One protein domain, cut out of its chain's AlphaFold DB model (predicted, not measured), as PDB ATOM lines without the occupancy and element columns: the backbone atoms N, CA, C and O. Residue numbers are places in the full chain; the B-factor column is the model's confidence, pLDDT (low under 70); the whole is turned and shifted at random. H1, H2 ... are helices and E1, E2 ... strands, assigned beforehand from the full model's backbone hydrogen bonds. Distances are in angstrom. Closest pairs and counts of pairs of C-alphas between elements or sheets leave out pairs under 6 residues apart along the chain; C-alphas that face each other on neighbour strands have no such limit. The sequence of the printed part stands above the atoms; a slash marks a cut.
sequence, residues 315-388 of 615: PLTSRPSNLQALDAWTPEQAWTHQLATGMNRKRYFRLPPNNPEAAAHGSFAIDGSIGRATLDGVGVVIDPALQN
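Overview. This is residues 315 to 388 of the 615 residues of an uncharacterized protein of Kytococcus sp. HMSC28H12 (UniProt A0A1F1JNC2). A small three-stranded sheet, E1 E2 E3, covers one side of a single helix, H1, which packs along its E2 and E3 and forms the core, while the short helix H2 sits off the sheet near the first part of H1. Of two long stretches with no named element, residues 315 to 330 run on the side of H1 away from the sheet, while residues 342 to 355, the link from H1 to H2, swing out as a wide loop that makes one end of the longest axis, their C-alphas 10 to 18 A from the mean of all C-alphas. The printed part has 74 residues with two named helices and three named strands, in the order H1 H2 E1 E2 E3; the sheet runs E1, E2, E3 and is antiparallel throughout. The class is mixed, helices and strands, with 31 residues, under half, in named elements. The whole is compact, with a radius of gyration of the C-alphas of 11.7 A, yet elongated, spanning 39 by 25 by 20 A.

Arrangement. After residues 315 to 330 comes H1, residues 331 to 341. It is on the sheet of E1, residues 363 to 366, E2, residues 369 to 374, and E3, residues 377 to 381. Its height over the sheet is 7.1 A; it lies over E2 and E3 and runs along the strands, at 25 degrees to E3 on the local plane. H1 on one face of the sheet makes two layers, helix over strands. The closest C-alphas of H1 and E3 are those of Ala 340 and Gly 379, 4.1 A apart; those of H1 and E2 are Thr 336 and Arg 372, 5.5 A apart. H2, residues 356 to 360, only just touches H1, with 3 pairs of C-alphas within 8 A, the closest those of Gln 333 and Ala 359 at 6.4 A. H2 is not on the sheet and is apart from E2 and E3. The strands form a meander, each the antiparallel neighbour of the one before. In the hairpin E1 and E2, at 140 degrees, N 369 and O 366 are within hydrogen-bond range at 2.7 A, as are N 371 and O 364 at 2.8 A. In the hairpin E2 and E3, at 164 degrees, N 372 and O 379 are 2.8 A apart. In H1 and H2 every O i to N i+4 pair is within hydrogen-bond range.

Along the chain. H1 begins at C-alpha 331 (362.099, 268.316, 394.534) and measures 15.4 A from first to last C-alpha. H2 measures 6.1 A and E1 10.3 A. E2 is 16.8 A long, and E3, 13.7 A long, ends at C-alpha 381 (354.772, 261.220, 395.818).

Size, cuts and confidence. The two C-alphas farthest apart, those of Phe 349 and Asn 388, are 39.1 A apart. The printed part has no cut. The link from H1 to H2, 14 residues, is long; the others are tight. Mean pLDDT of the printed part is 85.2, with residues 345 to 350, 367 and 387 to 388 under 70.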
ATOM      1  N   PRO A 315     359.758 265.832 404.744       86.44
ATOM      2  CA  PRO A 315     359.603 266.689 403.573       86.44
ATOM      3  C   PRO A 315     360.784 266.614 402.606       86.44
ATOM      4  O   PRO A 315     361.949 266.644 403.030       86.44
ATOM      5  N   LEU A 316     360.500 266.539 401.305       87.75
ATOM      6  CA  LEU A 316     361.550 266.474 400.298       87.75
ATOM      7  C   LEU A 316     362.300 267.800 400.212       87.75
ATOM      8  O   LEU A 316     361.757 268.852 399.899       87.75
ATOM      9  N   THR A 317     363.607 267.738 400.444       86.69
ATOM     10  CA  THR A 317     364.503 268.903 400.340       86.69
ATOM     11  C   THR A 317     365.485 268.786 399.178       86.69
ATOM     12  O   THR A 317     366.114 269.768 398.783       86.69
ATOM     13  N   SER A 318     365.622 267.591 398.604       89.88
ATOM     14  CA  SER A 318     366.604 267.268 397.575       89.88
ATOM     15  C   SER A 318     365.955 266.603 396.363       89.88
ATOM     16  O   SER A 318     364.974 265.868 396.456       89.88
ATOM     17  N   ARG A 319     366.544 266.853 395.191       92.31
ATOM     18  CA  ARG A 319     366.189 266.189 393.931       92.31
ATOM     19  C   ARG A 319     366.939 264.856 393.802       92.31
ATOM     20  O   ARG A 319     368.045 264.739 394.344       92.31
ATOM     21  N   PRO A 320     366.429 263.901 393.001       91.69
ATOM     22  CA  PRO A 320     367.175 262.706 392.613       91.69
ATOM     23  C   PRO A 320     368.574 263.049 392.095       91.69
ATOM     24  O   PRO A 320     368.769 264.045 391.393       91.69
ATOM     25  N   SER A 321     369.556 262.194 392.386       89.75
ATOM     26  CA  SER A 321     370.973 262.446 392.066       89.75
ATOM     27  C   SER A 321     371.237 262.736 390.579       89.75
ATOM     28  O   SER A 321     372.126 263.506 390.216       89.75
ATOM     29  N   ASN A 322     370.442 262.144 389.690       86.44
ATOM     30  CA  ASN A 322     370.517 262.331 388.242       86.44
ATOM     31  C   ASN A 322     369.789 263.583 387.728       86.44
ATOM     32  O   ASN A 322     369.969 263.920 386.559       86.44
ATOM     33  N   LEU A 323     369.010 264.257 388.575       89.75
ATOM     34  CA  LEU A 323     368.175 265.417 388.254       89.75
ATOM     35  C   LEU A 323     368.557 266.677 389.045       89.75
ATOM     36  O   LEU A 323     367.862 267.684 388.976       89.75
ATOM     37  N   GLN A 324     369.687 266.663 389.760       88.94
ATOM     38  CA  GLN A 324     370.143 267.809 390.559       88.94
ATOM     39  C   GLN A 324     370.334 269.099 389.750       88.94
ATOM     40  O   GLN A 324     370.200 270.183 390.306       88.94
ATOM     41  N   ALA A 325     370.628 268.985 388.452       88.06
ATOM     42  CA  ALA A 325     370.832 270.126 387.562       88.06
ATOM     43  C   ALA A 325     369.526 270.817 387.116       88.06
ATOM     44  O   ALA A 325     369.603 271.824 386.421       88.06
ATOM     45  N   LEU A 326     368.351 270.279 387.469       90.44
ATOM     46  CA  LEU A 326     367.052 270.863 387.126       90.44
ATOM     47  C   LEU A 326     366.556 271.787 388.243       90.44
ATOM     48  O   LEU A 326     365.650 271.442 388.999       90.44
ATOM     49  N   ASP A 327     367.187 272.946 388.392       90.56
ATOM     50  CA  ASP A 327     366.847 273.917 389.438       90.56
ATOM     51  C   ASP A 327     365.452 274.545 389.274       90.56
ATOM     52  O   ASP A 327     364.828 274.871 390.283       90.56
ATOM     53  N   ALA A 328     364.918 274.618 388.048       92.12
ATOM     54  CA  ALA A 328     363.556 275.085 387.780       92.12
ATOM     55  C   ALA A 328     362.469 274.084 388.218       92.12
ATOM     56  O   ALA A 328     361.289 274.427 388.244       92.12
ATOM     57  N   TRP A 329     362.849 272.846 388.540       94.00
ATOM     58  CA  TRP A 329     361.932 271.801 388.984       94.00
ATOM     59  C   TRP A 329     361.930 271.740 390.506       94.00
ATOM     60  O   TRP A 329     362.993 271.751 391.131       94.00
ATOM     61  N   THR A 330     360.761 271.621 391.123       93.25
ATOM     62  CA  THR A 330     360.668 271.339 392.565       93.25
ATOM     63  C   THR A 330     361.206 269.928 392.881       93.25
ATOM     64  O   THR A 330     361.229 269.068 391.986       93.25
ATOM     65  N   PRO A 331     361.688 269.659 394.113       93.62
ATOM     66  CA  PRO A 331     362.099 268.316 394.534       93.62
ATOM     67  C   PRO A 331     361.062 267.238 394.207       93.62
ATOM     68  O   PRO A 331     361.406 266.190 393.661       93.62
ATOM     69  N   GLU A 332     359.792 267.530 394.454       92.31
ATOM     70  CA  GLU A 332     358.664 266.635 394.260       92.31
ATOM     71  C   GLU A 332     358.419 266.362 392.772       92.31
ATOM     72  O   GLU A 332     358.279 265.205 392.377       92.31
ATOM     73  N   GLN A 333     358.462 267.389 391.912       93.69
ATOM     74  CA  GLN A 333     358.370 267.217 390.451       93.69
ATOM     75  C   GLN A 333     359.526 266.384 389.885       93.69
ATOM     76  O   GLN A 333     359.339 265.588 388.959       93.69
ATOM     77  N   ALA A 334     360.736 266.561 390.420       93.88
ATOM     78  CA  ALA A 334     361.897 265.783 390.005       93.88
ATOM     79  C   ALA A 334     361.778 264.320 390.462       93.88
ATOM     80  O   ALA A 334     362.068 263.405 389.683       93.88
ATOM     81  N   TRP A 335     361.313 264.079 391.691       94.62
ATOM     82  CA  TRP A 335     361.061 262.732 392.201       94.62
ATOM     83  C   TRP A 335     359.933 262.032 391.450       94.62
ATOM     84  O   TRP A 335     360.162 260.929 390.962       94.62
ATOM     85  N   THR A 336     358.767 262.651 391.250       94.25
ATOM     86  CA  THR A 336     357.677 262.038 390.468       94.25
ATOM     87  C   THR A 336     358.117 261.711 389.043       94.25
ATOM     88  O   THR A 336     357.802 260.634 388.542       94.25
ATOM     89  N   HIS A 337     358.943 262.549 388.408       93.38
ATOM     90  CA  HIS A 337     359.530 262.236 387.104       93.38
ATOM     91  C   HIS A 337     360.487 261.042 387.145       93.38
ATOM     92  O   HIS A 337     360.383 260.147 386.303       93.38
ATOM     93  N   GLN A 338     361.389 260.977 388.129       93.38
ATOM     94  CA  GLN A 338     362.260 259.813 388.314       93.38
ATOM     95  C   GLN A 338     361.451 258.540 388.584       93.38
ATOM     96  O   GLN A 338     361.796 257.464 388.087       93.38
ATOM     97  N   LEU A 339     360.380 258.648 389.367       93.50
ATOM     98  CA  LEU A 339     359.500 257.541 389.711       93.50
ATOM     99  C   LEU A 339     358.588 257.127 388.569       93.50
ATOM    100  O   LEU A 339     358.217 255.966 388.581       93.50
ATOM    101  N   ALA A 340     358.264 258.004 387.610       91.19
ATOM    102  CA  ALA A 340     357.432 257.723 386.433       91.19
ATOM    103  C   ALA A 340     358.234 257.209 385.221       91.19
ATOM    104  O   ALA A 340     357.727 256.396 384.449       91.19
ATOM    105  N   THR A 341     359.504 257.608 385.087       89.19
ATOM    106  CA  THR A 341     360.366 257.261 383.935       89.19
ATOM    107  C   THR A 341     361.482 256.266 384.250       89.19
ATOM    108  O   THR A 341     362.020 255.639 383.339       89.19
ATOM    109  N   GLY A 342     361.869 256.111 385.523       87.44
ATOM    110  CA  GLY A 342     363.043 255.323 385.927       87.44
ATOM    111  C   GLY A 342     364.321 255.788 385.238       87.44
ATOM    112  O   GLY A 342     365.156 254.969 384.852       87.44
ATOM    113  N   MET A 343     364.456 257.100 385.032       83.94
ATOM    114  CA  MET A 343     365.525 257.675 384.228       83.94
ATOM    115  C   MET A 343     366.919 257.269 384.738       83.94
ATOM    116  O   MET A 343     367.211 257.327 385.934       83.94
ATOM    117  N   ASN A 344     367.819 256.927 383.810       78.00
ATOM    118  CA  ASN A 344     369.234 256.656 384.085       78.00
ATOM    119  C   ASN A 344     370.149 257.576 383.265       78.00
ATOM    120  O   ASN A 344     370.251 257.453 382.044       78.00
ATOM    121  N   ARG A 345     370.921 258.424 383.947       64.44
ATOM    122  CA  ARG A 345     371.844 259.391 383.329       64.44
ATOM    123  C   ARG A 345     372.904 258.767 382.409       64.44
ATOM    124  O   ARG A 345     373.328 259.411 381.463       64.44
ATOM    125  N   LYS A 346     373.326 257.520 382.649       65.12
ATOM    126  CA  LYS A 346     374.316 256.815 381.807       65.12
ATOM    127  C   LYS A 346     373.737 256.313 380.479       65.12
ATOM    128  O   LYS A 346     374.494 255.849 379.635       65.12
ATOM    129  N   ARG A 347     372.409 256.310 380.328       57.53
ATOM    130  CA  ARG A 347     371.710 255.664 379.201       57.53
ATOM    131  C   ARG A 347     370.661 256.546 378.529       57.53
ATOM    132  O   ARG A 347     370.261 256.232 377.414       57.53
ATOM    133  N   TYR A 348     370.201 257.607 379.185       61.62
ATOM    134  CA  TYR A 348     369.363 258.626 378.561       61.62
ATOM    135  C   TYR A 348     370.266 259.633 377.858       61.62
ATOM    136  O   TYR A 348     371.109 260.268 378.484       61.62
ATOM    137  N   PHE A 349     370.089 259.758 376.543       57.22
ATOM    138  CA  PHE A 349     370.885 260.665 375.716       57.22
ATOM    139  C   PHE A 349     370.534 262.143 375.948       57.22
ATOM    140  O   PHE A 349     371.313 263.012 375.562       57.22
ATOM    141  N   ARG A 350     369.386 262.442 376.581       68.25
ATOM    142  CA  ARG A 350     368.945 263.798 376.941       68.25
ATOM    143  C   ARG A 350     368.180 263.793 378.267       68.25
ATOM    144  O   ARG A 350     367.346 262.919 378.490       68.25
ATOM    145  N   LEU A 351     368.494 264.762 379.127       81.19
ATOM    146  CA  LEU A 351     367.685 265.126 380.294       81.19
ATOM    147  C   LEU A 351     366.449 265.914 379.828       81.19
ATOM    148  O   LEU A 351     366.502 266.501 378.741       81.19
ATOM    149  N   PRO A 352     365.355 265.952 380.610       86.38
ATOM    150  CA  PRO A 352     364.231 266.812 380.271       86.38
ATOM    151  C   PRO A 352     364.653 268.296 380.319       86.38
ATOM    152  O   PRO A 352     365.615 268.640 381.016       86.38
ATOM    153  N   PRO A 353     363.959 269.183 379.582       90.06
ATOM    154  CA  PRO A 353     364.242 270.612 379.613       90.06
ATOM    155  C   PRO A 353     364.117 271.184 381.028       90.06
ATOM    156  O   PRO A 353     363.171 270.892 381.762       90.06
ATOM    157  N   ASN A 354     365.066 272.035 381.408       92.12
ATOM    158  CA  ASN A 354     365.050 272.714 382.698       92.12
ATOM    159  C   ASN A 354     364.213 273.999 382.627       92.12
ATOM    160  O   ASN A 354     364.754 275.102 382.622       92.12
ATOM    161  N   ASN A 355     362.896 273.860 382.480       93.75
ATOM    162  CA  ASN A 355     361.966 274.985 382.474       93.75
ATOM    163  C   ASN A 355     360.635 274.616 383.168       93.75
ATOM    164  O   ASN A 355     360.348 273.426 383.338       93.75
ATOM    165  N   PRO A 356     359.825 275.612 383.582       91.00
ATOM    166  CA  PRO A 356     358.571 275.366 384.297       91.00
ATOM    167  C   PRO A 356     357.533 274.590 383.478       91.00
ATOM    168  O   PRO A 356     356.813 273.765 384.031       91.00
ATOM    169  N   GLU A 357     357.479 274.807 382.162       90.75
ATOM    170  CA  GLU A 357     356.549 274.108 381.262       90.75
ATOM    171  C   GLU A 357     356.832 272.602 381.235       90.75
ATOM    172  O   GLU A 357     355.939 271.783 381.448       90.75
ATOM    173  N   ALA A 358     358.100 272.221 381.075       89.44
ATOM    174  CA  ALA A 358     358.534 270.836 381.127       89.44
ATOM    175  C   ALA A 358     358.370 270.241 382.527       89.44
ATOM    176  O   ALA A 358     358.143 269.042 382.633       89.44
ATOM    177  N   ALA A 359     358.456 271.030 383.602       89.06
ATOM    178  CA  ALA A 359     358.170 270.554 384.955       89.06
ATOM    179  C   ALA A 359     356.669 270.263 385.158       89.06
ATOM    180  O   ALA A 359     356.321 269.258 385.783       89.06
ATOM    181  N   ALA A 360     355.795 271.098 384.590       87.75
ATOM    182  CA  ALA A 360     354.341 270.966 384.673       87.75
ATOM    183  C   ALA A 360     353.775 269.859 383.767       87.75
ATOM    184  O   ALA A 360     352.801 269.216 384.138       87.75
ATOM    185  N   HIS A 361     354.393 269.596 382.615       87.00
ATOM    186  CA  HIS A 361     353.875 268.648 381.628       87.00
ATOM    187  C   HIS A 361     353.678 267.222 382.183       87.00
ATOM    188  O   HIS A 361     354.646 266.554 382.573       87.00
ATOM    189  N   GLY A 362     352.440 266.723 382.152       84.69
ATOM    190  CA  GLY A 362     352.058 265.406 382.667       84.69
ATOM    191  C   GLY A 362     352.055 265.308 384.195       84.69
ATOM    192  O   GLY A 362     351.949 264.202 384.726       84.69
ATOM    193  N   SER A 363     352.246 266.423 384.907       89.25
ATOM    194  CA  SER A 363     352.180 266.485 386.367       89.25
ATOM    195  C   SER A 363     350.747 266.769 386.815       89.25
ATOM    196  O   SER A 363     350.074 267.631 386.261       89.25
ATOM    197  N   PHE A 364     350.296 266.094 387.866       88.00
ATOM    198  CA  PHE A 364     348.965 266.267 388.441       88.00
ATOM    199  C   PHE A 364     349.011 266.281 389.965       88.00
ATOM    200  O   PHE A 364     349.989 265.849 390.574       88.00
ATOM    201  N   ALA A 365     347.926 266.741 390.579       82.88
ATOM    202  CA  ALA A 365     347.714 266.661 392.017       82.88
ATOM    203  C   ALA A 365     346.489 265.788 392.317       82.88
ATOM    204  O   ALA A 365     345.482 265.886 391.617       82.88
ATOM    205  N   ILE A 366     346.583 264.940 393.342       73.44
ATOM    206  CA  ILE A 366     345.468 264.147 393.878       73.44
ATOM    207  C   ILE A 366     345.604 264.131 395.399       73.44
ATOM    208  O   ILE A 366     346.703 263.884 395.872       73.44
ATOM    209  N   ASP A 367     344.535 264.425 396.144       69.56
ATOM    210  CA  ASP A 367     344.443 264.360 397.617       69.56
ATOM    211  C   ASP A 367     345.736 264.765 398.361       69.56
ATOM    212  O   ASP A 367     346.345 263.971 399.082       69.56
ATOM    213  N   GLY A 368     346.226 265.990 398.121       71.19
ATOM    214  CA  GLY A 368     347.440 266.516 398.772       71.19
ATOM    215  C   GLY A 368     348.751 265.831 398.358       71.19
ATOM    216  O   GLY A 368     349.776 265.996 399.006       71.19
ATOM    217  N   SER A 369     348.729 265.048 397.283       82.88
ATOM    218  CA  SER A 369     349.870 264.348 396.692       82.88
ATOM    219  C   SER A 369     350.144 264.889 395.295       82.88
ATOM    220  O   SER A 369     349.246 265.385 394.610       82.88
ATOM    221  N   ILE A 370     351.386 264.757 394.842       88.56
ATOM    222  CA  ILE A 370     351.794 265.131 393.487       88.56
ATOM    223  C   ILE A 370     352.166 263.881 392.711       88.56
ATOM    224  O   ILE A 370     352.866 262.996 393.200       88.56
ATOM    225  N   GLY A 371     351.683 263.799 391.483       90.88
ATOM    226  CA  GLY A 371     351.948 262.690 390.593       90.88
ATOM    227  C   GLY A 371     352.401 263.151 389.226       90.88
ATOM    228  O   GLY A 371     352.295 264.322 388.865       90.88
ATOM    229  N   ARG A 372     352.936 262.204 388.465       92.75
ATOM    230  CA  ARG A 372     353.303 262.408 387.074       92.75
ATOM    231  C   ARG A 372     352.965 261.194 386.235       92.75
ATOM    232  O   ARG A 372     353.372 260.084 386.579       92.75
ATOM    233  N   ALA A 373     352.277 261.420 385.126       90.94
ATOM    234  CA  ALA A 373     352.010 260.435 384.094       90.94
ATOM    235  C   ALA A 373     352.998 260.607 382.936       90.94
ATOM    236  O   ALA A 373     353.317 261.715 382.509       90.94
ATOM    237  N   THR A 374     353.523 259.491 382.441       88.69
ATOM    238  CA  THR A 374     354.423 259.446 381.286       88.69
ATOM    239  C   THR A 374     354.132 258.201 380.460       88.69
ATOM    240  O   THR A 374     353.470 257.275 380.932       88.69
ATOM    241  N   LEU A 375     354.728 258.118 379.268       83.25
ATOM    242  CA  LEU A 375     354.710 256.895 378.467       83.25
ATOM    243  C   LEU A 375     355.180 255.666 379.252       83.25
ATOM    244  O   LEU A 375     354.665 254.589 379.005       83.25
ATOM    245  N   ASP A 376     356.128 255.787 380.186       85.19
ATOM    246  CA  ASP A 376     356.715 254.642 380.900       85.19
ATOM    247  C   ASP A 376     355.977 254.266 382.201       85.19
ATOM    248  O   ASP A 376     356.316 253.269 382.851       85.19
ATOM    249  N   GLY A 377     354.937 255.020 382.560       89.31
ATOM    250  CA  GLY A 377     354.093 254.769 383.721       89.31
ATOM    251  C   GLY A 377     353.840 256.019 384.556       89.31
ATOM    252  O   GLY A 377     353.984 257.148 384.081       89.31
ATOM    253  N   VAL A 378     353.462 255.797 385.813       91.38
ATOM    254  CA  VAL A 378     353.002 256.836 386.739       91.38
ATOM    255  C   VAL A 378     353.859 256.823 387.999       91.38
ATOM    256  O   VAL A 378     354.135 255.762 388.556       91.38
ATOM    257  N   GLY A 379     354.287 257.993 388.457       92.50
ATOM    258  CA  GLY A 379     354.978 258.164 389.733       92.50
ATOM    259  C   GLY A 379     354.200 259.118 390.623       92.50
ATOM    260  O   GLY A 379     353.942 260.237 390.199       92.50
ATOM    261  N   VAL A 380     353.843 258.691 391.831       90.94
ATOM    262  CA  VAL A 380     353.139 259.500 392.835       90.94
ATOM    263  C   VAL A 380     354.011 259.637 394.073       90.94
ATOM    264  O   VAL A 380     354.574 258.655 394.562       90.94
ATOM    265  N   VAL A 381     354.112 260.867 394.567       90.69
ATOM    266  CA  VAL A 381     354.772 261.220 395.818       90.69
ATOM    267  C   VAL A 381     353.730 261.795 396.771       90.69
ATOM    268  O   VAL A 381     353.069 262.787 396.459       90.69
ATOM    269  N   ILE A 382     353.607 261.162 397.934       86.44
ATOM    270  CA  ILE A 382     352.752 261.599 399.040       86.44
ATOM    271  C   ILE A 382     353.650 262.341 400.034       86.44
ATOM    272  O   ILE A 382     354.119 261.746 401.001       86.44
ATOM    273  N   ASP A 383     353.986 263.600 399.743       82.44
ATOM    274  CA  ASP A 383     354.878 264.388 400.602       82.44
ATOM    275  C   ASP A 383     354.109 264.925 401.825       82.44
ATOM    276  O   ASP A 383     353.119 265.639 401.637       82.44
ATOM    277  N   PRO A 384     354.556 264.648 403.065       75.75
ATOM    278  CA  PRO A 384     353.945 265.210 404.269       75.75
ATOM    279  C   PRO A 384     353.825 266.741 404.259       75.75
ATOM    280  O   PRO A 384     352.914 267.280 404.877       75.75
ATOM    281  N   ALA A 385     354.711 267.459 403.560       76.19
ATOM    282  CA  ALA A 385     354.645 268.918 403.438       76.19
ATOM    283  C   ALA A 385     353.459 269.419 402.599       76.19
ATOM    284  O   ALA A 385     353.072 270.580 402.726       76.19
ATOM    285  N   LEU A 386     352.907 268.568 401.734       70.31
ATOM    286  CA  LEU A 386     351.772 268.891 400.869       70.31
ATOM    287  C   LEU A 386     350.430 268.472 401.484       70.31
ATOM    288  O   LEU A 386     349.377 268.874 400.988       70.31
ATOM    289  N   GLN A 387     350.459 267.691 402.567       69.50
ATOM    290  CA  GLN A 387     349.260 267.258 403.269       69.50
ATOM    291  C   GLN A 387     348.769 268.335 404.236       69.50
ATOM    292  O   GLN A 387     349.537 268.967 404.963       69.50
ATOM    293  N   ASN A 388     347.454 268.538 404.253       61.53
ATOM    294  CA  ASN A 388     346.816 269.404 405.226       61.53
ATOM    295  C   ASN A 388     346.856 268.715 406.603       61.53
ATOM    296  O   ASN A 388     346.332 267.611 406.727       61.53
TER     297      ASN A 388